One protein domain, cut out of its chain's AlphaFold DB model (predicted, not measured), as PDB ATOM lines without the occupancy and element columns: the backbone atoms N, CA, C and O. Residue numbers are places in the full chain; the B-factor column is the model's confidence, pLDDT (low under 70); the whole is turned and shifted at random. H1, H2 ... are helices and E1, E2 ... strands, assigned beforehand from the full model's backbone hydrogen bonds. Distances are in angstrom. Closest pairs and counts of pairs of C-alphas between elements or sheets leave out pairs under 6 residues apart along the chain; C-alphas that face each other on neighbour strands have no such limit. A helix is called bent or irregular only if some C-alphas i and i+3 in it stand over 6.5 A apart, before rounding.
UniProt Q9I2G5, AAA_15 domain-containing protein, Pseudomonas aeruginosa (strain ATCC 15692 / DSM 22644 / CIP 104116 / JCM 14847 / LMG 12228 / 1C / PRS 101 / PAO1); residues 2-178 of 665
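What this domain is: This is residues 2 to 178 of the 665 residues of the protein "AAA_15 domain-containing protein" of Pseudomonas aeruginosa (strain ATCC 15692 / DSM 22644 / CIP 104116 / JCM 14847 / LMG 12228 / 1C / PRS 101 / PAO1) (UniProt Q9I2G5). A long rod is built round a strongly twisted sheet of three strands, E1, E2 and E5, with the short helices H1 and H3 over parts of it, H3 at one end of the rod. Beyond the other end of the sheet H2, H4 and H5 come together, and H4 leads on to the small hairpin E3 and E4 at the far tip; the unnamed residues 146 to 178 run back past the sheet. The printed part has 177 residues with five named helices and five named strands in the order H1 H2 E1 H3 E2 H4 E3 E4 H5 E5, both sheets antiparallel, class mixed. The whole is loose, with a radius of gyration of the C-alphas of 21.2 A, and the C-alphas span 82 by 33 by 30 A.

Where its parts are: H1 takes residues 2 to 9, 10.0 A from first to last C-alpha, beginning with C-alpha 2 at (66.498, 94.296, 118.000). H2, residues 21 to 36, is 23.6 A long; it is neither bent nor irregular, but only just: C-alphas 22 and 25 are 6.3 A apart. E1 is residues 50 to 57, 22.3 A. H3, residues 59 to 68, 13.6 A, is irregular, with C-alphas 64 and 67 8.0 A apart. E2, residues 77 to 87, is the longest strand, 32.2 A. H4, residues 90 to 106, is the longest helix by residues, 24.1 A, and ends with C-alpha 106 at (86.889, 75.601, 89.801). E3, residues 108 to 110, is 6.8 A long and E4, residues 116 to 118, 6.4 A. H5, residues 126 to 137, 12.8 A, is irregular, with C-alphas 132 and 135 7.9 A apart. E5, residues 138 to 145, is 21.5 A long and ends with C-alpha 145 at (81.839, 111.915, 119.319).

How they stand to each other: The larger sheet runs E1, E2, E5, with E1 and E5 as edge strands. E1 and E2 are antiparallel at 160 degrees, with N 53 and O 81 within hydrogen-bond range at 2.8 A. E2 and E5 are antiparallel at 156 degrees, with N 84 and O 141 within range at 2.8 A. H1 is on this sheet at a height of 9.6 A, over E2 and only just over E1, on which 3 of its C-alphas fall; it runs across the strands, at 82 degrees to E2 on the local plane, and its closest C-alphas to E2 are those of Phe 7 and Leu 83, 7.0 A apart. H3 is on the sheet at a height of 9.0 A, over E1 and E2, and runs along the strands, at 2 degrees to E1 on the local plane. H5 only grazes the sheet, with residues 134 to 137. H2 and H4 are not on it. H5 touches H2 with residues 126 to 127 alone, about perpendicular at 85 degrees; the closest C-alphas, of Gly 31 and Leu 126, are 5.1 A apart. H4 and H5 only just touch, with 3 pairs of C-alphas within 8 A, at a steep tilt of 40 degrees, opposite ways; the closest are Leu 93 and His 137, 6.6 A. H2 and H4 only just touch, also with 3 pairs, about perpendicular at 76 degrees; the closest C-alphas, of Glu 35 and Ile 98, are 6.6 A apart. The helix packing is mostly crossed, with 0 of these 3 pairs at a shallow tilt. E3 and E4 form a hairpin, antiparallel at 147 degrees, with N 109 and O 117 at 2.8 A. H1 and H2 are apart. Each O i to N i+4 pair is within range in H1 and H4, against 10 of 12 in H2, 4 of 8 in H5 and 1 of 6 in H3, where 4 of 7 O i to N i+3 pairs are within range.

The domain as a whole: The two C-alphas farthest apart, those of Arg 60 and Asn 113, are 82.3 A apart. The printed part has no cut. The links H1 to H2, of 11 residues, and H2 to E1, of 13, are long. Mean pLDDT of the printed part is 91.4, and no printed residue is under 70.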
ATOM      1  N   LEU A   2      65.409  95.174 118.461       88.34
ATOM      2  CA  LEU A   2      66.498  94.296 118.000       88.34
ATOM      3  C   LEU A   2      67.864  94.993 117.844       88.34
ATOM      4  O   LEU A   2      68.862  94.481 118.341       88.34
ATOM      5  N   ALA A   3      67.909  96.178 117.224       90.96
ATOM      6  CA  ALA A   3      69.151  96.939 117.084       90.96
ATOM      7  C   ALA A   3      69.789  97.282 118.445       90.96
ATOM      8  O   ALA A   3      70.968  97.013 118.644       90.96
ATOM      9  N   LEU A   4      69.010  97.788 119.411       92.65
ATOM     10  CA  LEU A   4      69.501  98.081 120.766       92.65
ATOM     11  C   LEU A   4      70.040  96.816 121.446       92.65
ATOM     12  O   LEU A   4      71.120  96.845 122.023       92.65
ATOM     13  N   ARG A   5      69.338  95.684 121.312       89.67
ATOM     14  CA  ARG A   5      69.784  94.384 121.839       89.67
ATOM     15  C   ARG A   5      71.110  93.935 121.221       89.67
ATOM     16  O   ARG A   5      71.973  93.420 121.930       89.67
ATOM     17  N   ILE A   6      71.287  94.103 119.913       92.55
ATOM     18  CA  ILE A   6      72.532  93.734 119.233       92.55
ATOM     19  C   ILE A   6      73.664  94.660 119.685       92.55
ATOM     20  O   ILE A   6      74.679  94.170 120.156       92.55
ATOM     21  N   PHE A   7      73.490  95.979 119.617       95.15
ATOM     22  CA  PHE A   7      74.559  96.923 119.957       95.15
ATOM     23  C   PHE A   7      74.931  96.928 121.443       95.15
ATOM     24  O   PHE A   7      76.110  97.048 121.765       95.15
ATOM     25  N   LEU A   8      73.953  96.809 122.345       92.38
ATOM     26  CA  LEU A   8      74.163  97.068 123.773       92.38
ATOM     27  C   LEU A   8      74.237  95.806 124.644       92.38
ATOM     28  O   LEU A   8      74.865  95.843 125.697       92.38
ATOM     29  N   LEU A   9      73.614  94.694 124.232       88.57
ATOM     30  CA  LEU A   9      73.548  93.467 125.043       88.57
ATOM     31  C   LEU A   9      74.304  92.292 124.423       88.57
ATOM     32  O   LEU A   9      74.967  91.529 125.121       88.57
ATOM     33  N   SER A  10      74.177  92.099 123.110       89.61
ATOM     34  CA  SER A  10      74.685  90.905 122.430       89.61
ATOM     35  C   SER A  10      75.280  91.191 121.043       89.61
ATOM     36  O   SER A  10      74.771  90.677 120.041       89.61
ATOM     37  N   PRO A  11      76.407  91.932 120.957       89.39
ATOM     38  CA  PRO A  11      77.033  92.295 119.676       89.39
ATOM     39  C   PRO A  11      77.417  91.097 118.809       89.39
ATOM     40  O   PRO A  11      77.392  91.161 117.584       89.39
ATOM     41  N   THR A  12      77.703  89.959 119.443       88.24
ATOM     42  CA  THR A  12      78.056  88.698 118.778       88.24
ATOM     43  C   THR A  12      76.908  88.065 117.985       88.24
ATOM     44  O   THR A  12      77.131  87.082 117.277       88.24
ATOM     45  N   ARG A  13      75.680  88.596 118.090       89.01
ATOM     46  CA  ARG A  13      74.496  88.087 117.384       89.01
ATOM     47  C   ARG A  13      74.228  88.746 116.030       89.01
ATOM     48  O   ARG A  13      73.329  88.256 115.348       89.01
ATOM     49  N   LEU A  14      74.975  89.786 115.636       92.38
ATOM     50  CA  LEU A  14      74.785  90.442 114.336       92.38
ATOM     51  C   LEU A  14      74.945  89.434 113.184       92.38
ATOM     52  O   LEU A  14      75.928  88.691 113.106       92.38
ATOM     53  N   ASN A  15      73.974  89.424 112.281       92.48
ATOM     54  CA  ASN A  15      73.957  88.635 111.057       92.48
ATOM     55  C   ASN A  15      74.017  89.536 109.831       92.48
ATOM     56  O   ASN A  15      73.728  90.727 109.894       92.48
ATOM     57  N   LEU A  16      74.305  88.944 108.669       93.51
ATOM     58  CA  LEU A  16      74.293  89.684 107.406       93.51
ATOM     59  C   LEU A  16      72.930  90.343 107.127       93.51
ATOM     60  O   LEU A  16      72.875  91.434 106.578       93.51
ATOM     61  N   ARG A  17      71.829  89.716 107.560       92.51
ATOM     62  CA  ARG A  17      70.459  90.246 107.420       92.51
ATOM     63  C   ARG A  17      70.156  91.452 108.306       92.51
ATOM     64  O   ARG A  17      69.167  92.127 108.058       92.51
ATOM     65  N   ASP A  18      71.010  91.732 109.286       92.91
ATOM     66  CA  ASP A  18      70.952  92.961 110.078       92.91
ATOM     67  C   ASP A  18      71.707  94.117 109.387       92.91
ATOM     68  O   ASP A  18      71.564  95.275 109.779       92.91
ATOM     69  N   VAL A  19      72.493  93.825 108.340       92.84
ATOM     70  CA  VAL A  19      73.097  94.825 107.449       92.84
ATOM     71  C   VAL A  19      72.076  95.227 106.389       92.84
ATOM     72  O   VAL A  19      71.444  94.365 105.775       92.84
ATOM     73  N   THR A  20      71.943  96.532 106.138       89.64
ATOM     74  CA  THR A  20      71.016  97.091 105.145       89.64
ATOM     75  C   THR A  20      71.132  96.364 103.808       89.64
ATOM     76  O   THR A  20      72.187  96.362 103.178       89.64
ATOM     77  N   ILE A  21      70.026  95.788 103.344       90.94
ATOM     78  CA  ILE A  21      69.992  94.950 102.140       90.94
ATOM     79  C   ILE A  21      70.456  95.691 100.871       90.94
ATOM     80  O   ILE A  21      71.129  95.098 100.036       90.94
ATOM     81  N   ALA A  22      70.204  96.999 100.744       88.13
ATOM     82  CA  ALA A  22      70.729  97.802  99.632       88.13
ATOM     83  C   ALA A  22      72.266  97.868  99.599       88.13
ATOM     84  O   ALA A  22      72.848  98.114  98.547       88.13
ATOM     85  N   ASN A  23      72.941  97.642 100.730       92.19
ATOM     86  CA  ASN A  23      74.399  97.606 100.776       92.19
ATOM     87  C   ASN A  23      74.959  96.278 100.254       92.19
ATOM     88  O   ASN A  23      76.131  96.225  99.903       92.19
ATOM     89  N   TRP A  24      74.151  95.219 100.156       93.97
ATOM     90  CA  TRP A  24      74.614  93.901  99.714       93.97
ATOM     91  C   TRP A  24      75.142  93.920  98.282       93.97
ATOM     92  O   TRP A  24      76.163  93.305  98.002       93.97
ATOM     93  N   THR A  25      74.521  94.698  97.394       92.16
ATOM     94  CA  THR A  25      75.003  94.878  96.015       92.16
ATOM     95  C   THR A  25      76.379  95.542  95.973       92.16
ATOM     96  O   THR A  25      77.226  95.151  95.176       92.16
ATOM     97  N   LYS A  26      76.638  96.502  96.869       93.72
ATOM     98  CA  LYS A  26      77.952  97.149  97.025       93.72
ATOM     99  C   LYS A  26      78.985  96.203  97.640       93.72
ATOM    100  O   LYS A  26      80.142  96.221  97.237       93.72
ATOM    101  N   ILE A  27      78.568  95.354  98.581       96.15
ATOM    102  CA  ILE A  27      79.415  94.298  99.155       96.15
ATOM    103  C   ILE A  27      79.798  93.280  98.068       96.15
ATOM    104  O   ILE A  27      80.959  92.907  97.950       96.15
ATOM    105  N   ASP A  28      78.857  92.850  97.230       96.53
ATOM    106  CA  ASP A  28      79.150  91.921  96.134       96.53
ATOM    107  C   ASP A  28      80.013  92.554  95.033       96.53
ATOM    108  O   ASP A  28      80.868  91.875  94.456       96.53
ATOM    109  N   LEU A  29      79.841  93.856  94.769       95.94
ATOM    110  CA  LEU A  29      80.732  94.621  93.894       95.94
ATOM    111  C   LEU A  29      82.169  94.593  94.429       95.94
ATOM    112  O   LEU A  29      83.077  94.222  93.690       95.94
ATOM    113  N   LEU A  30      82.359  94.873  95.720       96.59
ATOM    114  CA  LEU A  30      83.661  94.794  96.385       96.59
ATOM    115  C   LEU A  30      84.286  93.392  96.268       96.59
ATOM    116  O   LEU A  30      85.473  93.256  95.976       96.59
ATOM    117  N   GLY A  31      83.486  92.337  96.446       96.26
ATOM    118  CA  GLY A  31      83.933  90.959  96.226       96.26
ATOM    119  C   GLY A  31      84.409  90.709  94.793       96.26
ATOM    120  O   GLY A  31      85.458  90.099  94.586       96.26
ATOM    121  N   SER A  32      83.676  91.231  93.809       96.37
ATOM    122  CA  SER A  32      84.020  91.121  92.386       96.37
ATOM    123  C   SER A  32      85.305  91.887  92.043       96.37
ATOM    124  O   SER A  32      86.136  91.395  91.281       96.37
ATOM    125  N   GLU A  33      85.510  93.062  92.643       97.22
ATOM    126  CA  GLU A  33      86.746  93.845  92.521       97.22
ATOM    127  C   GLU A  33      87.944  93.093  93.109       97.22
ATOM    128  O   GLU A  33      89.003  93.025  92.484       97.22
ATOM    129  N   TRP A  34      87.775  92.451  94.270       96.38
ATOM    130  CA  TRP A  34      88.815  91.609  94.864       96.38
ATOM    131  C   TRP A  34      89.184  90.413  93.989       96.38
ATOM    132  O   TRP A  34      90.369  90.099  93.880       96.38
ATOM    133  N   GLU A  35      88.201  89.766  93.356       94.30
ATOM    134  CA  GLU A  35      88.427  88.672  92.403       94.30
ATOM    135  C   GLU A  35      89.182  89.138  91.149       94.30
ATOM    136  O   GLU A  35      90.035  88.412  90.638       94.30
ATOM    137  N   ALA A  36      88.899  90.352  90.672       94.19
ATOM    138  CA  ALA A  36      89.580  90.960  89.530       94.19
ATOM    139  C   ALA A  36      90.964  91.545  89.874       94.19
ATOM    140  O   ALA A  36      91.693  91.957  88.972       94.19
ATOM    141  N   GLY A  37      91.329  91.611  91.160       92.59
ATOM    142  CA  GLY A  37      92.538  92.297  91.621       92.59
ATOM    143  C   GLY A  37      92.476  93.824  91.472       92.59
ATOM    144  O   GLY A  37      93.521  94.470  91.456       92.59
ATOM    145  N   ALA A  38      91.274  94.391  91.348       92.75
ATOM    146  CA  ALA A  38      91.045  95.825  91.238       92.75
ATOM    147  C   ALA A  38      91.124  96.526  92.607       92.75
ATOM    148  O   ALA A  38      91.015  95.895  93.666       92.75
ATOM    149  N   GLU A  39      91.317  97.845  92.578       90.60
ATOM    150  CA  GLU A  39      91.251  98.678  93.777       90.60
ATOM    151  C   GLU A  39      89.792  98.802  94.256       90.60
ATOM    152  O   GLU A  39      88.914  99.059  93.430       90.60
ATOM    153  N   PRO A  40      89.515  98.615  95.562       91.39
ATOM    154  CA  PRO A  40      88.175  98.756  96.121       91.39
ATOM    155  C   PRO A  40      87.559 100.128  95.843       91.39
ATOM    156  O   PRO A  40      88.113 101.149  96.249       91.39
ATOM    157  N   THR A  41      86.376 100.166  95.231       91.65
ATOM    158  CA  THR A  41      85.631 101.427  95.056       91.65
ATOM    159  C   THR A  41      84.758 101.774  96.259       91.65
ATOM    160  O   THR A  41      84.335 102.923  96.414       91.65
ATOM    161  N   VAL A  42      84.489 100.795  97.128       90.98
ATOM    162  CA  VAL A  42      83.624 100.945  98.301       90.98
ATOM    163  C   VAL A  42      84.339 100.476  99.564       90.98
ATOM    164  O   VAL A  42      84.926  99.397  99.603       90.98
ATOM    165  N   ASP A  43      84.239 101.278 100.621       91.68
ATOM    166  CA  ASP A  43      84.688 100.909 101.961       91.68
ATOM    167  C   ASP A  43      83.636 100.034 102.658       91.68
ATOM    168  O   ASP A  43      82.507 100.477 102.893       91.68
ATOM    169  N   LEU A  44      84.005  98.798 103.005       93.60
ATOM    170  CA  LEU A  44      83.114  97.834 103.651       93.60
ATOM    171  C   LEU A  44      82.637  98.311 105.028       93.60
ATOM    172  O   LEU A  44      81.468  98.110 105.353       93.60
ATOM    173  N   ASP A  45      83.489  98.978 105.811       93.33
ATOM    174  CA  ASP A  45      83.119  99.444 107.152       93.33
ATOM    175  C   ASP A  45      82.023 100.519 107.088       93.33
ATOM    176  O   ASP A  45      81.121 100.546 107.925       93.33
ATOM    177  N   SER A  46      82.029 101.353 106.043       92.21
ATOM    178  CA  SER A  46      80.988 102.364 105.803       92.21
ATOM    179  C   SER A  46      79.599 101.779 105.496       92.21
ATOM    180  O   SER A  46      78.593 102.485 105.587       92.21
ATOM    181  N   LEU A  47      79.533 100.497 105.123       93.83
ATOM    182  CA  LEU A  47      78.293  99.788 104.805       93.83
ATOM    183  C   LEU A  47      77.700  99.045 106.009       93.83
ATOM    184  O   LEU A  47      76.566  98.561 105.921       93.83
ATOM    185  N   LEU A  48      78.462  98.919 107.097       95.55
ATOM    186  CA  LEU A  48      78.057  98.192 108.292       95.55
ATOM    187  C   LEU A  48      77.221  99.075 109.238       95.55
ATOM    188  O   LEU A  48      77.347 100.301 109.232       95.55
ATOM    189  N   PRO A  49      76.345  98.477 110.066       95.39
ATOM    190  CA  PRO A  49      75.513  99.233 110.994       95.39
ATOM    191  C   PRO A  49      76.330  99.974 112.063       95.39
ATOM    192  O   PRO A  49      77.298  99.442 112.616       95.39
ATOM    193  N   SER A  50      75.849 101.155 112.454       95.47
ATOM    194  CA  SER A  50      76.339 101.904 113.616       95.47
ATOM    195  C   SER A  50      75.191 102.490 114.441       95.47
ATOM    196  O   SER A  50      74.116 102.761 113.906       95.47
ATOM    197  N   LEU A  51      75.441 102.734 115.726       95.50
ATOM    198  CA  LEU A  51      74.524 103.364 116.669       95.50
ATOM    199  C   LEU A  51      75.245 104.480 117.431       95.50
ATOM    200  O   LEU A  51      76.242 104.221 118.098       95.50
ATOM    201  N   ASP A  52      74.695 105.691 117.383       95.58
ATOM    202  CA  ASP A  52      75.143 106.807 118.220       95.58
ATOM    203  C   ASP A  52      74.304 106.852 119.492       95.58
ATOM    204  O   ASP A  52      73.073 106.884 119.436       95.58
ATOM    205  N   VAL A  53      74.976 106.875 120.635       95.09
ATOM    206  CA  VAL A  53      74.368 107.026 121.954       95.09
ATOM    207  C   VAL A  53      74.868 108.332 122.547       95.09
ATOM    208  O   VAL A  53      76.073 108.554 122.640       95.09
ATOM    209  N   TRP A  54      73.933 109.189 122.944       94.84
ATOM    210  CA  TRP A  54      74.212 110.470 123.581       94.84
ATOM    211  C   TRP A  54      73.731 110.429 125.026       94.84
ATOM    212  O   TRP A  54      72.574 110.096 125.284       94.84
ATOM    213  N   LEU A  55      74.623 110.763 125.952       94.85
ATOM    214  CA  LEU A  55      74.337 110.931 127.371       94.85
ATOM    215  C   LEU A  55      74.328 112.426 127.687       94.85
ATOM    216  O   LEU A  55      75.192 113.149 127.203       94.85
ATOM    217  N   ASP A  56      73.374 112.884 128.490       93.28
ATOM    218  CA  ASP A  56      73.405 114.226 129.073       93.28
ATOM    219  C   ASP A  56      73.862 114.096 130.524       93.28
ATOM    220  O   ASP A  56      73.187 113.454 131.330       93.28
ATOM    221  N   VAL A  57      75.053 114.614 130.824       93.34
ATOM    222  CA  VAL A  57      75.745 114.349 132.086       93.34
ATOM    223  C   VAL A  57      76.117 115.671 132.752       93.34
ATOM    224  O   VAL A  57      76.929 116.432 132.216       93.34
ATOM    225  N   PRO A  58      75.567 115.982 133.935       91.70
ATOM    226  CA  PRO A  58      75.938 117.190 134.651       91.70
ATOM    227  C   PRO A  58      77.367 117.063 135.195       91.70
ATOM    228  O   PRO A  58      77.799 115.989 135.609       91.70
ATOM    229  N   LEU A  59      78.097 118.180 135.278       90.93
ATOM    230  CA  LEU A  59      79.508 118.185 135.703       90.93
ATOM    231  C   LEU A  59      79.750 117.522 137.077       90.93
ATOM    232  O   LEU A  59      80.800 116.933 137.309       90.93
ATOM    233  N   ARG A  60      78.765 117.575 137.980       91.12
ATOM    234  CA  ARG A  60      78.808 116.935 139.312       91.12
ATOM    235  C   ARG A  60      78.910 115.400 139.283       91.12
ATOM    236  O   ARG A  60      79.175 114.801 140.317       91.12
ATOM    237  N   GLU A  61      78.638 114.782 138.137       89.86
ATOM    238  CA  GLU A  61      78.647 113.330 137.920       89.86
ATOM    239  C   GLU A  61      79.824 112.881 137.041       89.86
ATOM    240  O   GLU A  61      79.880 111.731 136.602       89.86
ATOM    241  N   ILE A  62      80.801 113.770 136.817       90.00
ATOM    242  CA  ILE A  62      81.976 113.512 135.979       90.00
ATOM    243  C   ILE A  62      82.725 112.234 136.373       90.00
ATOM    244  O   ILE A  62      83.221 111.538 135.492       90.00
ATOM    245  N   GLN A  63      82.744 111.871 137.662       89.38
ATOM    246  CA  GLN A  63      83.400 110.662 138.169       89.38
ATOM    247  C   GLN A  63      82.911 109.371 137.502       89.38
ATOM    248  O   GLN A  63      83.666 108.406 137.434       89.38
ATOM    249  N   HIS A  64      81.673 109.342 136.999       88.78
ATOM    250  CA  HIS A  64      81.127 108.163 136.334       88.78
ATOM    251  C   HIS A  64      81.629 108.028 134.890       88.78
ATOM    252  O   HIS A  64      81.713 106.915 134.379       88.78
ATOM    253  N   VAL A  65      81.969 109.143 134.235       91.01
ATOM    254  CA  VAL A  65      82.212 109.217 132.783       91.01
ATOM    255  C   VAL A  65      83.645 109.585 132.404       91.01
ATOM    256  O   VAL A  65      83.916 109.788 131.224       91.01
ATOM    257  N   VAL A  66      84.571 109.654 133.367       89.19
ATOM    258  CA  VAL A  66      85.980 110.038 133.135       89.19
ATOM    259  C   VAL A  66      86.608 109.254 131.979       89.19
ATOM    260  O   VAL A  66      87.266 109.845 131.126       89.19
ATOM    261  N   ASP A  67      86.341 107.949 131.910       87.14
ATOM    262  CA  ASP A  67      86.931 107.033 130.925       87.14
ATOM    263  C   ASP A  67      86.434 107.264 129.484       87.14
ATOM    264  O   ASP A  67      86.992 106.710 128.537       87.14
ATOM    265  N   ILE A  68      85.376 108.062 129.300       90.29
ATOM    266  CA  ILE A  68      84.741 108.290 127.994       90.29
ATOM    267  C   ILE A  68      84.701 109.765 127.577       90.29
ATOM    268  O   ILE A  68      84.069 110.093 126.573       90.29
ATOM    269  N   LEU A  69      85.372 110.657 128.315       88.18
ATOM    270  CA  LEU A  69      85.437 112.080 127.978       88.18
ATOM    271  C   LEU A  69      86.163 112.311 126.637       88.18
ATOM    272  O   LEU A  69      87.224 111.729 126.407       88.18
ATOM    273  N   PRO A  70      85.644 113.191 125.759       81.30
ATOM    274  CA  PRO A  70      86.282 113.485 124.479       81.30
ATOM    275  C   PRO A  70      87.520 114.371 124.655       81.30
ATOM    276  O   PRO A  70      88.489 114.241 123.908       81.30
ATOM    277  N   THR A  71      87.484 115.280 125.633       83.59
ATOM    278  CA  THR A  71      88.533 116.258 125.924       83.59
ATOM    279  C   THR A  71      88.649 116.495 127.433       83.59
ATOM    280  O   THR A  71      87.701 116.273 128.188       83.59
ATOM    281  N   LEU A  72      89.821 116.950 127.888       82.72
ATOM    282  CA  LEU A  72      90.098 117.215 129.310       82.72
ATOM    283  C   LEU A  72      89.385 118.467 129.852       82.72
ATOM    284  O   LEU A  72      89.254 118.620 131.062       82.72
ATOM    285  N   ASP A  73      88.951 119.368 128.972       85.49
ATOM    286  CA  ASP A  73      88.256 120.621 129.285       85.49
ATOM    287  C   ASP A  73      86.721 120.498 129.220       85.49
ATOM    288  O   ASP A  73      86.010 121.503 129.298       85.49
ATOM    289  N   TRP A  74      86.193 119.275 129.096       85.77
ATOM    290  CA  TRP A  74      84.755 119.025 129.092       85.77
ATOM    291  C   TRP A  74      84.100 119.534 130.388       85.77
ATOM    292  O   TRP A  74      84.502 119.182 131.497       85.77
ATOM    293  N   SER A  75      83.073 120.376 130.247       87.31
ATOM    294  CA  SER A  75      82.463 121.146 131.346       87.31
ATOM    295  C   SER A  75      81.044 120.690 131.716       87.31
ATOM    296  O   SER A  75      80.303 121.423 132.373       87.31
ATOM    297  N   GLY A  76      80.670 119.463 131.342       89.36
ATOM    298  CA  GLY A  76      79.309 118.944 131.489       89.36
ATOM    299  C   GLY A  76      78.476 119.053 130.209       89.36
ATOM    300  O   GLY A  76      78.817 119.790 129.283       89.36
ATOM    301  N   GLY A  77      77.356 118.333 130.175       92.12
ATOM    302  CA  GLY A  77      76.380 118.331 129.085       92.12
ATOM    303  C   GLY A  77      76.437 117.064 128.235       92.12
ATOM    304  O   GLY A  77      76.603 115.959 128.753       92.12
ATOM    305  N   LEU A  78      76.286 117.223 126.918       93.90
ATOM    306  CA  LEU A  78      76.215 116.097 125.992       93.90
ATOM    307  C   LEU A  78      77.556 115.373 125.849       93.90
ATOM    308  O   LEU A  78      78.606 115.983 125.649       93.90
ATOM    309  N   LEU A  79      77.474 114.049 125.875       94.07
ATOM    310  CA  LEU A  79      78.578 113.128 125.687       94.07
ATOM    311  C   LEU A  79      78.154 112.034 124.709       94.07
ATOM    312  O   LEU A  79      77.255 111.244 124.997       94.07
ATOM    313  N   GLY A  80      78.767 112.022 123.530       95.02
ATOM    314  CA  GLY A  80      78.388 111.121 122.450       95.02
ATOM    315  C   GLY A  80      79.376 109.979 122.275       95.02
ATOM    316  O   GLY A  80      80.590 110.174 122.312       95.02
ATOM    317  N   VAL A  81      78.847 108.789 122.016       96.08
ATOM    318  CA  VAL A  81      79.624 107.598 121.677       96.08
ATOM    319  C   VAL A  81      78.995 106.914 120.472       96.08
ATOM    320  O   VAL A  81      77.804 106.598 120.486       96.08
ATOM    321  N   ARG A  82      79.795 106.627 119.444       96.34
ATOM    322  CA  ARG A  82      79.383 105.787 118.314       96.34
ATOM    323  C   ARG A  82      79.834 104.358 118.526       96.34
ATOM    324  O   ARG A  82      81.030 104.095 118.549       96.34
ATOM    325  N   LEU A  83      78.885 103.434 118.580       96.76
ATOM    326  CA  LEU A  83      79.116 102.002 118.461       96.76
ATOM    327  C   LEU A  83      79.040 101.626 116.976       96.76
ATOM    328  O   LEU A  83      77.989 101.778 116.359       96.76
ATOM    329  N   ALA A  84      80.131 101.156 116.379       95.86
ATOM    330  CA  ALA A  84      80.186 100.802 114.962       95.86
ATOM    331  C   ALA A  84      80.728  99.387 114.775       95.86
ATOM    332  O   ALA A  84      81.773  99.036 115.328       95.86
ATOM    333  N   PHE A  85      80.020  98.578 113.985       96.43
ATOM    334  CA  PHE A  85      80.550  97.294 113.548       96.43
ATOM    335  C   PHE A  85      81.624  97.516 112.489       96.43
ATOM    336  O   PHE A  85      81.402  98.263 111.539       96.43
ATOM    337  N   ARG A  86      82.772  96.857 112.653       95.13
ATOM    338  CA  ARG A  86      83.898  96.923 111.718       95.13
ATOM    339  C   ARG A  86      84.500  95.559 111.452       95.13
ATOM    340  O   ARG A  86      84.335  94.620 112.236       95.13
ATOM    341  N   ILE A  87      85.207  95.457 110.334       95.73
ATOM    342  CA  ILE A  87      85.988  94.277 109.985       95.73
ATOM    343  C   ILE A  87      87.315  94.295 110.754       95.73
ATOM    344  O   ILE A  87      88.172  95.136 110.511       95.73
ATOM    345  N   LYS A  88      87.524  93.294 111.618       94.63
ATOM    346  CA  LYS A  88      88.745  93.112 112.431       94.63
ATOM    347  C   LYS A  88      90.033  93.156 111.612       94.63
ATOM    348  O   LYS A  88      91.059  93.667 112.043       94.63
ATOM    349  N   ASN A  89      90.012  92.484 110.464       95.75
ATOM    350  CA  ASN A  89      91.155  92.379 109.570       95.75
ATOM    351  C   ASN A  89      90.658  92.151 108.140       95.75
ATOM    352  O   ASN A  89      90.193  91.055 107.797       95.75
ATOM    353  N   LEU A  90      90.743  93.204 107.328       94.60
ATOM    354  CA  LEU A  90      90.256  93.210 105.954       94.60
ATOM    355  C   LEU A  90      91.068  92.273 105.051       94.60
ATOM    356  O   LEU A  90      90.484  91.536 104.262       94.60
ATOM    357  N   ASP A  91      92.392  92.228 105.212       95.61
ATOM    358  CA  ASP A  91      93.271  91.365 104.412       95.61
ATOM    359  C   ASP A  91      92.996  89.879 104.663       95.61
ATOM    360  O   ASP A  91      92.948  89.062 103.737       95.61
ATOM    361  N   LYS A  92      92.747  89.514 105.924       97.15
ATOM    362  CA  LYS A  92      92.346  88.158 106.306       97.15
ATOM    363  C   LYS A  92      90.984  87.796 105.719       97.15
ATOM    364  O   LYS A  92      90.833  86.712 105.166       97.15
ATOM    365  N   LEU A  93      89.999  88.693 105.818       97.03
ATOM    366  CA  LEU A  93      88.688  88.487 105.198       97.03
ATOM    367  C   LEU A  93      88.832  88.265 103.683       97.03
ATOM    368  O   LEU A  93      88.307  87.286 103.153       97.03
ATOM    369  N   LYS A  94      89.569  89.150 103.004       96.48
ATOM    370  CA  LYS A  94      89.803  89.103 101.558       96.48
ATOM    371  C   LYS A  94      90.484  87.801 101.139       96.48
ATOM    372  O   LYS A  94      90.027  87.147 100.207       96.48
ATOM    373  N   SER A  95      91.552  87.406 101.828       96.88
ATOM    374  CA  SER A  95      92.284  86.170 101.520       96.88
ATOM    375  C   SER A  95      91.444  84.908 101.746       96.88
ATOM    376  O   SER A  95      91.432  84.036 100.876       96.88
ATOM    377  N   GLU A  96      90.682  84.819 102.846       97.29
ATOM    378  CA  GLU A  96      89.757  83.699 103.084       97.29
ATOM    379  C   GLU A  96      88.647  83.636 102.025       97.29
ATOM    380  O   GLU A  96      88.335  82.549 101.527       97.29
ATOM    381  N   TYR A  97      88.081  84.788 101.650       97.41
ATOM    382  CA  TYR A  97      87.067  84.874 100.603       97.41
ATOM    383  C   TYR A  97      87.606  84.389  99.255       97.41
ATOM    384  O   TYR A  97      87.032  83.472  98.671       97.41
ATOM    385  N   ILE A  98      88.727  84.949  98.780       96.79
ATOM    386  CA  ILE A  98      89.319  84.601  97.479       96.79
ATOM    387  C   ILE A  98      89.657  83.108  97.416       96.79
ATOM    388  O   ILE A  98      89.379  82.462  96.404       96.79
ATOM    389  N   ALA A  99      90.208  82.536  98.493       95.98
ATOM    390  CA  ALA A  99      90.540  81.114  98.547       95.98
ATOM    391  C   ALA A  99      89.298  80.224  98.368       95.98
ATOM    392  O   ALA A  99      89.290  79.329  97.521       95.98
ATOM    393  N   GLN A 100      88.226  80.492  99.123       95.57
ATOM    394  CA  GLN A 100      86.979  79.725  99.025       95.57
ATOM    395  C   GLN A 100      86.269  79.956  97.688       95.57
ATOM    396  O   GLN A 100      85.764  79.018  97.078       95.57
ATOM    397  N   ARG A 101      86.266  81.197  97.201       94.98
ATOM    398  CA  ARG A 101      85.619  81.577  95.948       94.98
ATOM    399  C   ARG A 101      86.295  80.954  94.728       94.98
ATOM    400  O   ARG A 101      85.603  80.479  93.831       94.98
ATOM    401  N   THR A 102      87.626  80.910  94.710       93.25
ATOM    402  CA  THR A 102      88.397  80.257  93.641       93.25
ATOM    403  C   THR A 102      88.101  78.759  93.612       93.25
ATOM    404  O   THR A 102      87.724  78.236  92.567       93.25
ATOM    405  N   ALA A 103      88.143  78.092  94.772       92.40
ATOM    406  CA  ALA A 103      87.782  76.679  94.883       92.40
ATOM    407  C   ALA A 103      86.339  76.406  94.420       92.40
ATOM    408  O   ALA A 103      86.085  75.424  93.726       92.40
ATOM    409  N   ALA A 104      85.401  77.296  94.754       90.75
ATOM    410  CA  ALA A 104      84.013  77.183  94.321       90.75
ATOM    411  C   ALA A 104      83.836  77.365  92.805       90.75
ATOM    412  O   ALA A 104      83.005  76.701  92.189       90.75
ATOM    413  N   ARG A 105      84.615  78.256  92.183       88.07
ATOM    414  CA  ARG A 105      84.573  78.506  90.735       88.07
ATOM    415  C   ARG A 105      85.147  77.346  89.922       88.07
ATOM    416  O   ARG A 105      84.659  77.076  88.822       88.07
ATOM    417  N   ASP A 106      86.173  76.697  90.458       87.94
ATOM    418  CA  ASP A 106      86.889  75.601  89.801       87.94
ATOM    419  C   ASP A 106      86.215  74.238  90.042       87.94
ATOM    420  O   ASP A 106      86.579  73.235  89.427       87.94
ATOM    421  N   ALA A 107      85.199  74.193  90.906       87.37
ATOM    422  CA  ALA A 107      84.442  72.991  91.192       87.37
ATOM    423  C   ALA A 107      83.642  72.524  89.964       87.37
ATOM    424  O   ALA A 107      82.681  73.155  89.507       87.37
ATOM    425  N   ALA A 108      84.028  71.362  89.450       87.24
ATOM    426  CA  ALA A 108      83.364  70.687  88.352       87.24
ATOM    427  C   ALA A 108      83.343  69.174  88.588       87.24
ATOM    428  O   ALA A 108      84.216  68.621  89.257       87.24
ATOM    429  N   ILE A 109      82.340  68.511  88.025       85.60
ATOM    430  CA  ILE A 109      82.237  67.053  87.967       85.60
ATOM    431  C   ILE A 109      82.413  66.587  86.523       85.60
ATOM    432  O   ILE A 109      82.117  67.324  85.584       85.60
ATOM    433  N   VAL A 110      82.868  65.351  86.344       82.50
ATOM    434  CA  VAL A 110      82.916  64.718  85.023       82.50
ATOM    435  C   VAL A 110      81.557  64.077  84.752       82.50
ATOM    436  O   VAL A 110      81.120  63.196  85.490       82.50
ATOM    437  N   GLY A 111      80.871  64.556  83.721       82.63
ATOM    438  CA  GLY A 111      79.605  64.019  83.252       82.63
ATOM    439  C   GLY A 111      79.752  62.638  82.602       82.63
ATOM    440  O   GLY A 111      80.864  62.205  82.287       82.63
ATOM    441  N   PRO A 112      78.631  61.944  82.342       79.17
ATOM    442  CA  PRO A 112      78.624  60.597  81.762       79.17
ATOM    443  C   PRO A 112      79.317  60.502  80.391       79.17
ATOM    444  O   PRO A 112      79.798  59.432  80.029       79.17
ATOM    445  N   ASN A 113      79.433  61.618  79.664       82.36
ATOM    446  CA  ASN A 113      80.112  61.700  78.365       82.36
ATOM    447  C   ASN A 113      81.557  62.240  78.453       82.36
ATOM    448  O   ASN A 113      82.123  62.635  77.436       82.36
ATOM    449  N   GLY A 114      82.156  62.313  79.649       80.64
ATOM    450  CA  GLY A 114      83.496  62.888  79.855       80.64
ATOM    451  C   GLY A 114      83.541  64.423  79.856       80.64
ATOM    452  O   GLY A 114      84.616  65.012  79.933       80.64
ATOM    453  N   GLU A 115      82.385  65.083  79.777       84.72
ATOM    454  CA  GLU A 115      82.266  66.542  79.803       84.72
ATOM    455  C   GLU A 115      82.473  67.113  81.214       84.72
ATOM    456  O   GLU A 115      82.024  66.539  82.202       84.72
ATOM    457  N   SER A 116      83.144  68.260  81.330       81.65
ATOM    458  CA  SER A 116      83.319  68.951  82.612       81.65
ATOM    459  C   SER A 116      82.079  69.791  82.936       81.65
ATOM    460  O   SER A 116      81.907  70.884  82.397       81.65
ATOM    461  N   ILE A 117      81.232  69.311  83.843       82.81
ATOM    462  CA  ILE A 117      80.029  70.007  84.312       82.81
ATOM    463  C   ILE A 117      80.398  70.860  85.525       82.81
ATOM    464  O   ILE A 117      80.719  70.333  86.588       82.81
ATOM    465  N   LYS A 118      80.332  72.188  85.394       81.35
ATOM    466  CA  LYS A 118      80.527  73.095  86.536       81.35
ATOM    467  C   LYS A 118      79.412  72.911  87.562       81.35
ATOM    468  O   LYS A 118      78.237  72.899  87.197       81.35
ATOM    469  N   ILE A 119      79.779  72.824  88.837       84.95
ATOM    470  CA  ILE A 119      78.825  72.751  89.947       84.95
ATOM    471  C   ILE A 119      78.801  74.077  90.704       84.95
ATOM    472  O   ILE A 119      79.836  74.670  90.993       84.95
ATOM    473  N   ALA A 120      77.603  74.560  91.028       82.61
ATOM    474  CA  ALA A 120      77.440  75.759  91.840       82.61
ATOM    475  C   ALA A 120      77.646  75.406  93.319       82.61
ATOM    476  O   ALA A 120      76.737  74.908  93.982       82.61
ATOM    477  N   VAL A 121      78.846  75.658  93.831       90.60
ATOM    478  CA  VAL A 121      79.198  75.483  95.247       90.60
ATOM    479  C   VAL A 121      79.398  76.827  95.938       90.60
ATOM    480  O   VAL A 121      79.645  77.856  95.309       90.60
ATOM    481  N   TRP A 122      79.249  76.812  97.259       92.98
ATOM    482  CA  TRP A 122      79.474  77.974  98.111       92.98
ATOM    483  C   TRP A 122      80.965  78.367  98.144       92.98
ATOM    484  O   TRP A 122      81.801  77.464  98.225       92.98
ATOM    485  N   PRO A 123      81.309  79.669  98.196       94.43
ATOM    486  CA  PRO A 123      80.418  80.829  98.111       94.43
ATOM    487  C   PRO A 123      80.171  81.289  96.664       94.43
ATOM    488  O   PRO A 123      81.064  81.251  95.813       94.43
ATOM    489  N   ARG A 124      78.965  81.800  96.396       93.03
ATOM    490  CA  ARG A 124      78.582  82.391  95.099       93.03
ATOM    491  C   ARG A 124      79.133  83.802  94.885       93.03
ATOM    492  O   ARG A 124      79.431  84.161  93.751       93.03
ATOM    493  N   ASN A 125      79.234  84.582  95.952       94.95
ATOM    494  CA  ASN A 125      79.684  85.976  95.997       94.95
ATOM    495  C   ASN A 125      80.071  86.331  97.449       94.95
ATOM    496  O   ASN A 125      80.029  85.471  98.340       94.95
ATOM    497  N   LEU A 126      80.470  87.581  97.702       96.56
ATOM    498  CA  LEU A 126      80.936  87.998  99.027       96.56
ATOM    499  C   LEU A 126      79.813  87.977 100.072       96.56
ATOM    500  O   LEU A 126      80.054  87.564 101.205       96.56
ATOM    501  N   THR A 127      78.584  88.346  99.716       96.86
ATOM    502  CA  THR A 127      77.439  88.264 100.637       96.86
ATOM    503  C   THR A 127      77.148  86.822 101.067       96.86
ATOM    504  O   THR A 127      77.043  86.559 102.262       96.86
ATOM    505  N   ASP A 128      77.135  85.859 100.143       96.22
ATOM    506  CA  ASP A 128      76.965  84.425 100.442       96.22
ATOM    507  C   ASP A 128      78.089  83.893 101.354       96.22
ATOM    508  O   ASP A 128      77.855  83.090 102.262       96.22
ATOM    509  N   PHE A 129      79.324  84.381 101.180       97.27
ATOM    510  CA  PHE A 129      80.428  84.084 102.098       97.27
ATOM    511  C   PHE A 129      80.181  84.657 103.504       97.27
ATOM    512  O   PHE A 129      80.307  83.950 104.514       97.27
ATOM    513  N   LEU A 130      79.795  85.934 103.578       96.43
ATOM    514  CA  LEU A 130      79.540  86.637 104.830       96.43
ATOM    515  C   LEU A 130      78.331  86.069 105.583       96.43
ATOM    516  O   LEU A 130      78.380  86.009 106.808       96.43
ATOM    517  N   GLU A 131      77.301  85.549 104.914       95.02
ATOM    518  CA  GLU A 131      76.142  84.941 105.591       95.02
ATOM    519  C   GLU A 131      76.564  83.849 106.594       95.02
ATOM    520  O   GLU A 131      75.968  83.719 107.665       95.02
ATOM    521  N   ARG A 132      77.656  83.125 106.305       93.55
ATOM    522  CA  ARG A 132      78.212  82.087 107.190       93.55
ATOM    523  C   ARG A 132      79.372  82.558 108.063       93.55
ATOM    524  O   ARG A 132      79.601  81.976 109.124       93.55
ATOM    525  N   ARG A 133      80.153  83.545 107.612       94.29
ATOM    526  CA  ARG A 133      81.461  83.879 108.212       94.29
ATOM    527  C   ARG A 133      81.533  85.270 108.834       94.29
ATOM    528  O   ARG A 133      82.471  85.523 109.582       94.29
ATOM    529  N   LEU A 134      80.544  86.140 108.615       93.31
ATOM    530  CA  LEU A 134      80.562  87.545 109.040       93.31
ATOM    531  C   LEU A 134      80.946  87.712 110.519       93.31
ATOM    532  O   LEU A 134      81.862  88.463 110.835       93.31
ATOM    533  N   ARG A 135      80.327  86.942 111.422       91.89
ATOM    534  CA  ARG A 135      80.592  87.022 112.872       91.89
ATOM    535  C   ARG A 135      82.057  86.789 113.250       91.89
ATOM    536  O   ARG A 135      82.539  87.368 114.218       91.89
ATOM    537  N   ALA A 136      82.772  85.940 112.510       93.29
ATOM    538  CA  ALA A 136      84.181  85.664 112.786       93.29
ATOM    539  C   ALA A 136      85.079  86.866 112.448       93.29
ATOM    540  O   ALA A 136      86.109  87.065 113.096       93.29
ATOM    541  N   HIS A 137      84.664  87.682 111.478       95.13
ATOM    542  CA  HIS A 137      85.419  88.830 110.978       95.13
ATOM    543  C   HIS A 137      84.965  90.170 111.558       95.13
ATOM    544  O   HIS A 137      85.681  91.151 111.392       95.13
ATOM    545  N   LEU A 138      83.827  90.219 112.250       94.66
ATOM    546  CA  LEU A 138      83.316  91.442 112.859       94.66
ATOM    547  C   LEU A 138      83.784  91.653 114.292       94.66
ATOM    548  O   LEU A 138      83.869  90.712 115.088       94.66
ATOM    549  N   GLU A 139      83.975  92.919 114.626       94.93
ATOM    550  CA  GLU A 139      84.030  93.447 115.985       94.93
ATOM    551  C   GLU A 139      83.143  94.683 116.123       94.93
ATOM    552  O   GLU A 139      82.770  95.309 115.131       94.93
ATOM    553  N   LEU A 140      82.782  95.008 117.363       95.55
ATOM    554  CA  LEU A 140      82.079  96.237 117.700       95.55
ATOM    555  C   LEU A 140      83.069  97.178 118.381       95.55
ATOM    556  O   LEU A 140      83.571  96.854 119.456       95.55
ATOM    557  N   LEU A 141      83.320  98.331 117.766       95.74
ATOM    558  CA  LEU A 141      84.197  99.365 118.307       95.74
ATOM    559  C   LEU A 141      83.375 100.575 118.741       95.74
ATOM    560  O   LEU A 141      82.330 100.872 118.160       95.74
ATOM    561  N   ALA A 142      83.854 101.266 119.770       96.40
ATOM    562  CA  ALA A 142      83.205 102.438 120.331       96.40
ATOM    563  C   ALA A 142      84.108 103.663 120.174       96.40
ATOM    564  O   ALA A 142      85.276 103.596 120.542       96.40
ATOM    565  N   TYR A 143      83.578 104.768 119.654       95.32
ATOM    566  CA  TYR A 143      84.335 105.995 119.390       95.32
ATOM    567  C   TYR A 143      83.717 107.186 120.122       95.32
ATOM    568  O   TYR A 143      82.487 107.298 120.111       95.32
ATOM    569  N   PRO A 144      84.521 108.096 120.698       94.50
ATOM    570  CA  PRO A 144      84.018 109.374 121.182       94.50
ATOM    571  C   PRO A 144      83.498 110.216 120.011       94.50
ATOM    572  O   PRO A 144      84.037 110.180 118.902       94.50
ATOM    573  N   LEU A 145      82.443 110.982 120.266       94.20
ATOM    574  CA  LEU A 145      81.839 111.915 119.319       94.20
ATOM    575  C   LEU A 145      81.982 113.347 119.828       94.20
ATOM    576  O   LEU A 145      81.899 113.586 121.032       94.20
ATOM    577  N   ASP A 146      82.140 114.297 118.906       91.94
ATOM    578  CA  ASP A 146      82.198 115.720 119.241       91.94
ATOM    579  C   ASP A 146      80.784 116.257 119.537       91.94
ATOM    580  O   ASP A 146      79.939 116.252 118.629       91.94
ATOM    581  N   PRO A 147      80.496 116.731 120.766       91.07
ATOM    582  CA  PRO A 147      79.208 117.327 121.110       91.07
ATOM    583  C   PRO A 147      78.872 118.585 120.307       91.07
ATOM    584  O   PRO A 147      77.695 118.847 120.078       91.07
ATOM    585  N   ALA A 148      79.864 119.347 119.835       90.32
ATOM    586  CA  ALA A 148      79.623 120.539 119.021       90.32
ATOM    587  C   ALA A 148      79.154 120.198 117.594       90.32
ATOM    588  O   ALA A 148      78.503 121.015 116.942       90.32
ATOM    589  N   ALA A 149      79.447 118.985 117.119       91.57
ATOM    590  CA  ALA A 149      79.059 118.494 115.799       91.57
ATOM    591  C   ALA A 149      77.718 117.733 115.794       91.57
ATOM    592  O   ALA A 149      77.333 117.161 114.769       91.57
ATOM    593  N   VAL A 150      77.004 117.681 116.926       91.31
ATOM    594  CA  VAL A 150      75.709 116.997 117.008       91.31
ATOM    595  C   VAL A 150      74.652 117.739 116.190       91.31
ATOM    596  O   VAL A 150      74.425 118.936 116.354       91.31
ATOM    597  N   VAL A 151      73.958 117.008 115.317       91.48
ATOM    598  CA  VAL A 151      72.797 117.519 114.586       91.48
ATOM    599  C   VAL A 151      71.593 116.659 114.964       91.48
ATOM    600  O   VAL A 151      71.556 115.480 114.598       91.48
ATOM    601  N   PRO A 152      70.617 117.195 115.721       87.06
ATOM    602  CA  PRO A 152      69.426 116.433 116.063       87.06
ATOM    603  C   PRO A 152      68.619 116.118 114.793       87.06
ATOM    604  O   PRO A 152      68.552 116.956 113.889       87.06
ATOM    605  N   PRO A 153      67.975 114.937 114.706       86.45
ATOM    606  CA  PRO A 153      67.117 114.609 113.574       86.45
ATOM    607  C   PRO A 153      66.022 115.662 113.376       86.45
ATOM    608  O   PRO A 153      65.383 116.101 114.334       86.45
ATOM    609  N   GLY A 154      65.780 116.049 112.122       81.95
ATOM    610  CA  GLY A 154      64.702 116.978 111.778       81.95
ATOM    611  C   GLY A 154      63.302 116.383 111.995       81.95
ATOM    612  O   GLY A 154      63.140 115.244 112.431       81.95
ATOM    613  N   ARG A 155      62.257 117.131 111.613       76.05
ATOM    614  CA  ARG A 155      60.846 116.708 111.770       76.05
ATOM    615  C   ARG A 155      60.520 115.372 111.091       76.05
ATOM    616  O   ARG A 155      59.709 114.615 111.612       76.05
ATOM    617  N   SER A 156      61.171 115.071 109.966       74.51
ATOM    618  CA  SER A 156      61.012 113.808 109.228       74.51
ATOM    619  C   SER A 156      61.700 112.609 109.895       74.51
ATOM    620  O   SER A 156      61.553 111.476 109.429       74.51
ATOM    621  N   GLY A 157      62.470 112.835 110.966       86.42
ATOM    622  CA  GLY A 157      63.197 111.790 111.680       86.42
ATOM    623  C   GLY A 157      64.452 111.285 110.968       86.42
ATOM    624  O   GLY A 157      64.984 110.243 111.353       86.42
ATOM    625  N   LEU A 158      64.909 111.966 109.911       87.21
ATOM    626  CA  LEU A 158      66.152 111.609 109.231       87.21
ATOM    627  C   LEU A 158      67.342 111.978 110.121       87.21
ATOM    628  O   LEU A 158      67.548 113.150 110.439       87.21
ATOM    629  N   ALA A 159      68.119 110.974 110.515       88.84
ATOM    630  CA  ALA A 159      69.357 111.181 111.248       88.84
ATOM    631  C   ALA A 159      70.478 111.602 110.289       88.84
ATOM    632  O   ALA A 159      70.645 111.011 109.221       88.84
ATOM    633  N   THR A 160      71.280 112.580 110.702       90.21
ATOM    634  CA  THR A 160      72.508 113.003 110.014       90.21
ATOM    635  C   THR A 160      73.689 112.843 110.971       90.21
ATOM    636  O   THR A 160      74.094 113.814 111.613       90.21
ATOM    637  N   PRO A 161      74.212 111.615 111.136       90.47
ATOM    638  CA  PRO A 161      75.306 111.365 112.062       90.47
ATOM    639  C   PRO A 161      76.570 112.110 111.618       90.47
ATOM    640  O   PRO A 161      76.875 112.169 110.424       90.47
ATOM    641  N   GLN A 162      77.341 112.635 112.571       92.65
ATOM    642  CA  GLN A 162      78.631 113.260 112.264       92.65
ATOM    643  C   GLN A 162      79.593 112.248 111.623       92.65
ATOM    644  O   GLN A 162      79.519 111.042 111.891       92.65
ATOM    645  N   ARG A 163      80.507 112.713 110.768       91.15
ATOM    646  CA  ARG A 163      81.482 111.841 110.104       91.15
ATOM    647  C   ARG A 163      82.669 111.598 111.035       91.15
ATOM    648  O   ARG A 163      83.254 112.553 111.531       91.15
ATOM    649  N   LEU A 164      83.038 110.334 111.245       90.07
ATOM    650  CA  LEU A 164      84.248 110.011 112.002       90.07
ATOM    651  C   LEU A 164      85.494 110.297 111.146       90.07
ATOM    652  O   LEU A 164      85.527 109.876 109.984       90.07
ATOM    653  N   PRO A 165      86.520 110.980 111.685       87.65
ATOM    654  CA  PRO A 165      87.796 111.128 110.997       87.65
ATOM    655  C   PRO A 165      88.520 109.778 110.902       87.65
ATOM    656  O   PRO A 165      88.339 108.898 111.742       87.65
ATOM    657  N   ALA A 166      89.395 109.624 109.905       84.68
ATOM    658  CA  ALA A 166      90.191 108.403 109.736       84.68
ATOM    659  C   ALA A 166      91.139 108.130 110.923       84.68
ATOM    660  O   ALA A 166      91.493 106.986 111.181       84.68
ATOM    661  N   SER A 167      91.514 109.176 111.666       86.92
ATOM    662  CA  SER A 167      92.344 109.107 112.873       86.92
ATOM    663  C   SER A 167      91.551 108.868 114.165       86.92
ATOM    664  O   SER A 167      92.116 109.016 115.246       86.92
ATOM    665  N   ALA A 168      90.245 108.581 114.091       89.92
ATOM    666  CA  ALA A 168      89.423 108.365 115.280       89.92
ATOM    667  C   ALA A 168      89.924 107.154 116.081       89.92
ATOM    668  O   ALA A 168      90.009 106.042 115.557       89.92
ATOM    669  N   LEU A 169      90.221 107.374 117.362       91.35
ATOM    670  CA  LEU A 169      90.650 106.330 118.287       91.35
ATOM    671  C   LEU A 169      89.428 105.697 118.953       91.35
ATOM    672  O   LEU A 169      88.533 106.404 119.416       91.35
ATOM    673  N   ALA A 170      89.385 104.367 118.971       93.65
ATOM    674  CA  ALA A 170      88.352 103.630 119.685       93.65
ATOM    675  C   ALA A 170      88.689 103.543 121.180       93.65
ATOM    676  O   ALA A 170      89.861 103.510 121.555       93.65
ATOM    677  N   PHE A 171      87.665 103.449 122.024       93.45
ATOM    678  CA  PHE A 171      87.835 103.096 123.429       93.45
ATOM    679  C   PHE A 171      88.390 101.672 123.558       93.45
ATOM    680  O   PHE A 171      87.948 100.757 122.861       93.45
ATOM    681  N   GLU A 172      89.323 101.470 124.489       88.55
ATOM    682  CA  GLU A 172      89.925 100.152 124.751       88.55
ATOM    683  C   GLU A 172      88.962  99.188 125.463       88.55
ATOM    684  O   GLU A 172      89.140  97.971 125.435       88.55
ATOM    685  N   HIS A 173      87.932  99.727 126.116       87.36
ATOM    686  CA  HIS A 173      86.975  98.983 126.924       87.36
ATOM    687  C   HIS A 173      85.529  99.395 126.603       87.36
ATOM    688  O   HIS A 173      85.291 100.504 126.122       87.36
ATOM    689  N   PRO A 174      84.533  98.521 126.863       89.18
ATOM    690  CA  PRO A 174      83.130  98.833 126.605       89.18
ATOM    691  C   PRO A 174      82.660 100.039 127.442       89.18
ATOM    692  O   PRO A 174      82.561  99.914 128.668       89.18
ATOM    693  N   PRO A 175      82.306 101.176 126.812       91.55
ATOM    694  CA  PRO A 175      82.114 102.450 127.512       91.55
ATOM    695  C   PRO A 175      80.932 102.434 128.488       91.55
ATOM    696  O   PRO A 175      80.942 103.125 129.499       91.55
ATOM    697  N   PHE A 176      79.908 101.615 128.226       92.86
ATOM    698  CA  PHE A 176      78.664 101.630 129.003       92.86
ATOM    699  C   PHE A 176      78.599 100.615 130.145       92.86
ATOM    700  O   PHE A 176      77.646 100.649 130.920       92.86
ATOM    701  N   LYS A 177      79.596  99.731 130.299       87.64
ATOM    702  CA  LYS A 177      79.533  98.601 131.250       87.64
ATOM    703  C   LYS A 177      79.292  99.039 132.704       87.64
ATOM    704  O   LYS A 177      78.577  98.358 133.439       87.64
ATOM    705  N   LYS A 178      79.884 100.165 133.114       88.50
ATOM    706  CA  LYS A 178      79.729 100.754 134.458       88.50
ATOM    707  C   LYS A 178      78.700 101.888 134.517       88.50
ATOM    708  O   LYS A 178      78.403 102.383 135.596       88.50
TER     709      LYS A 178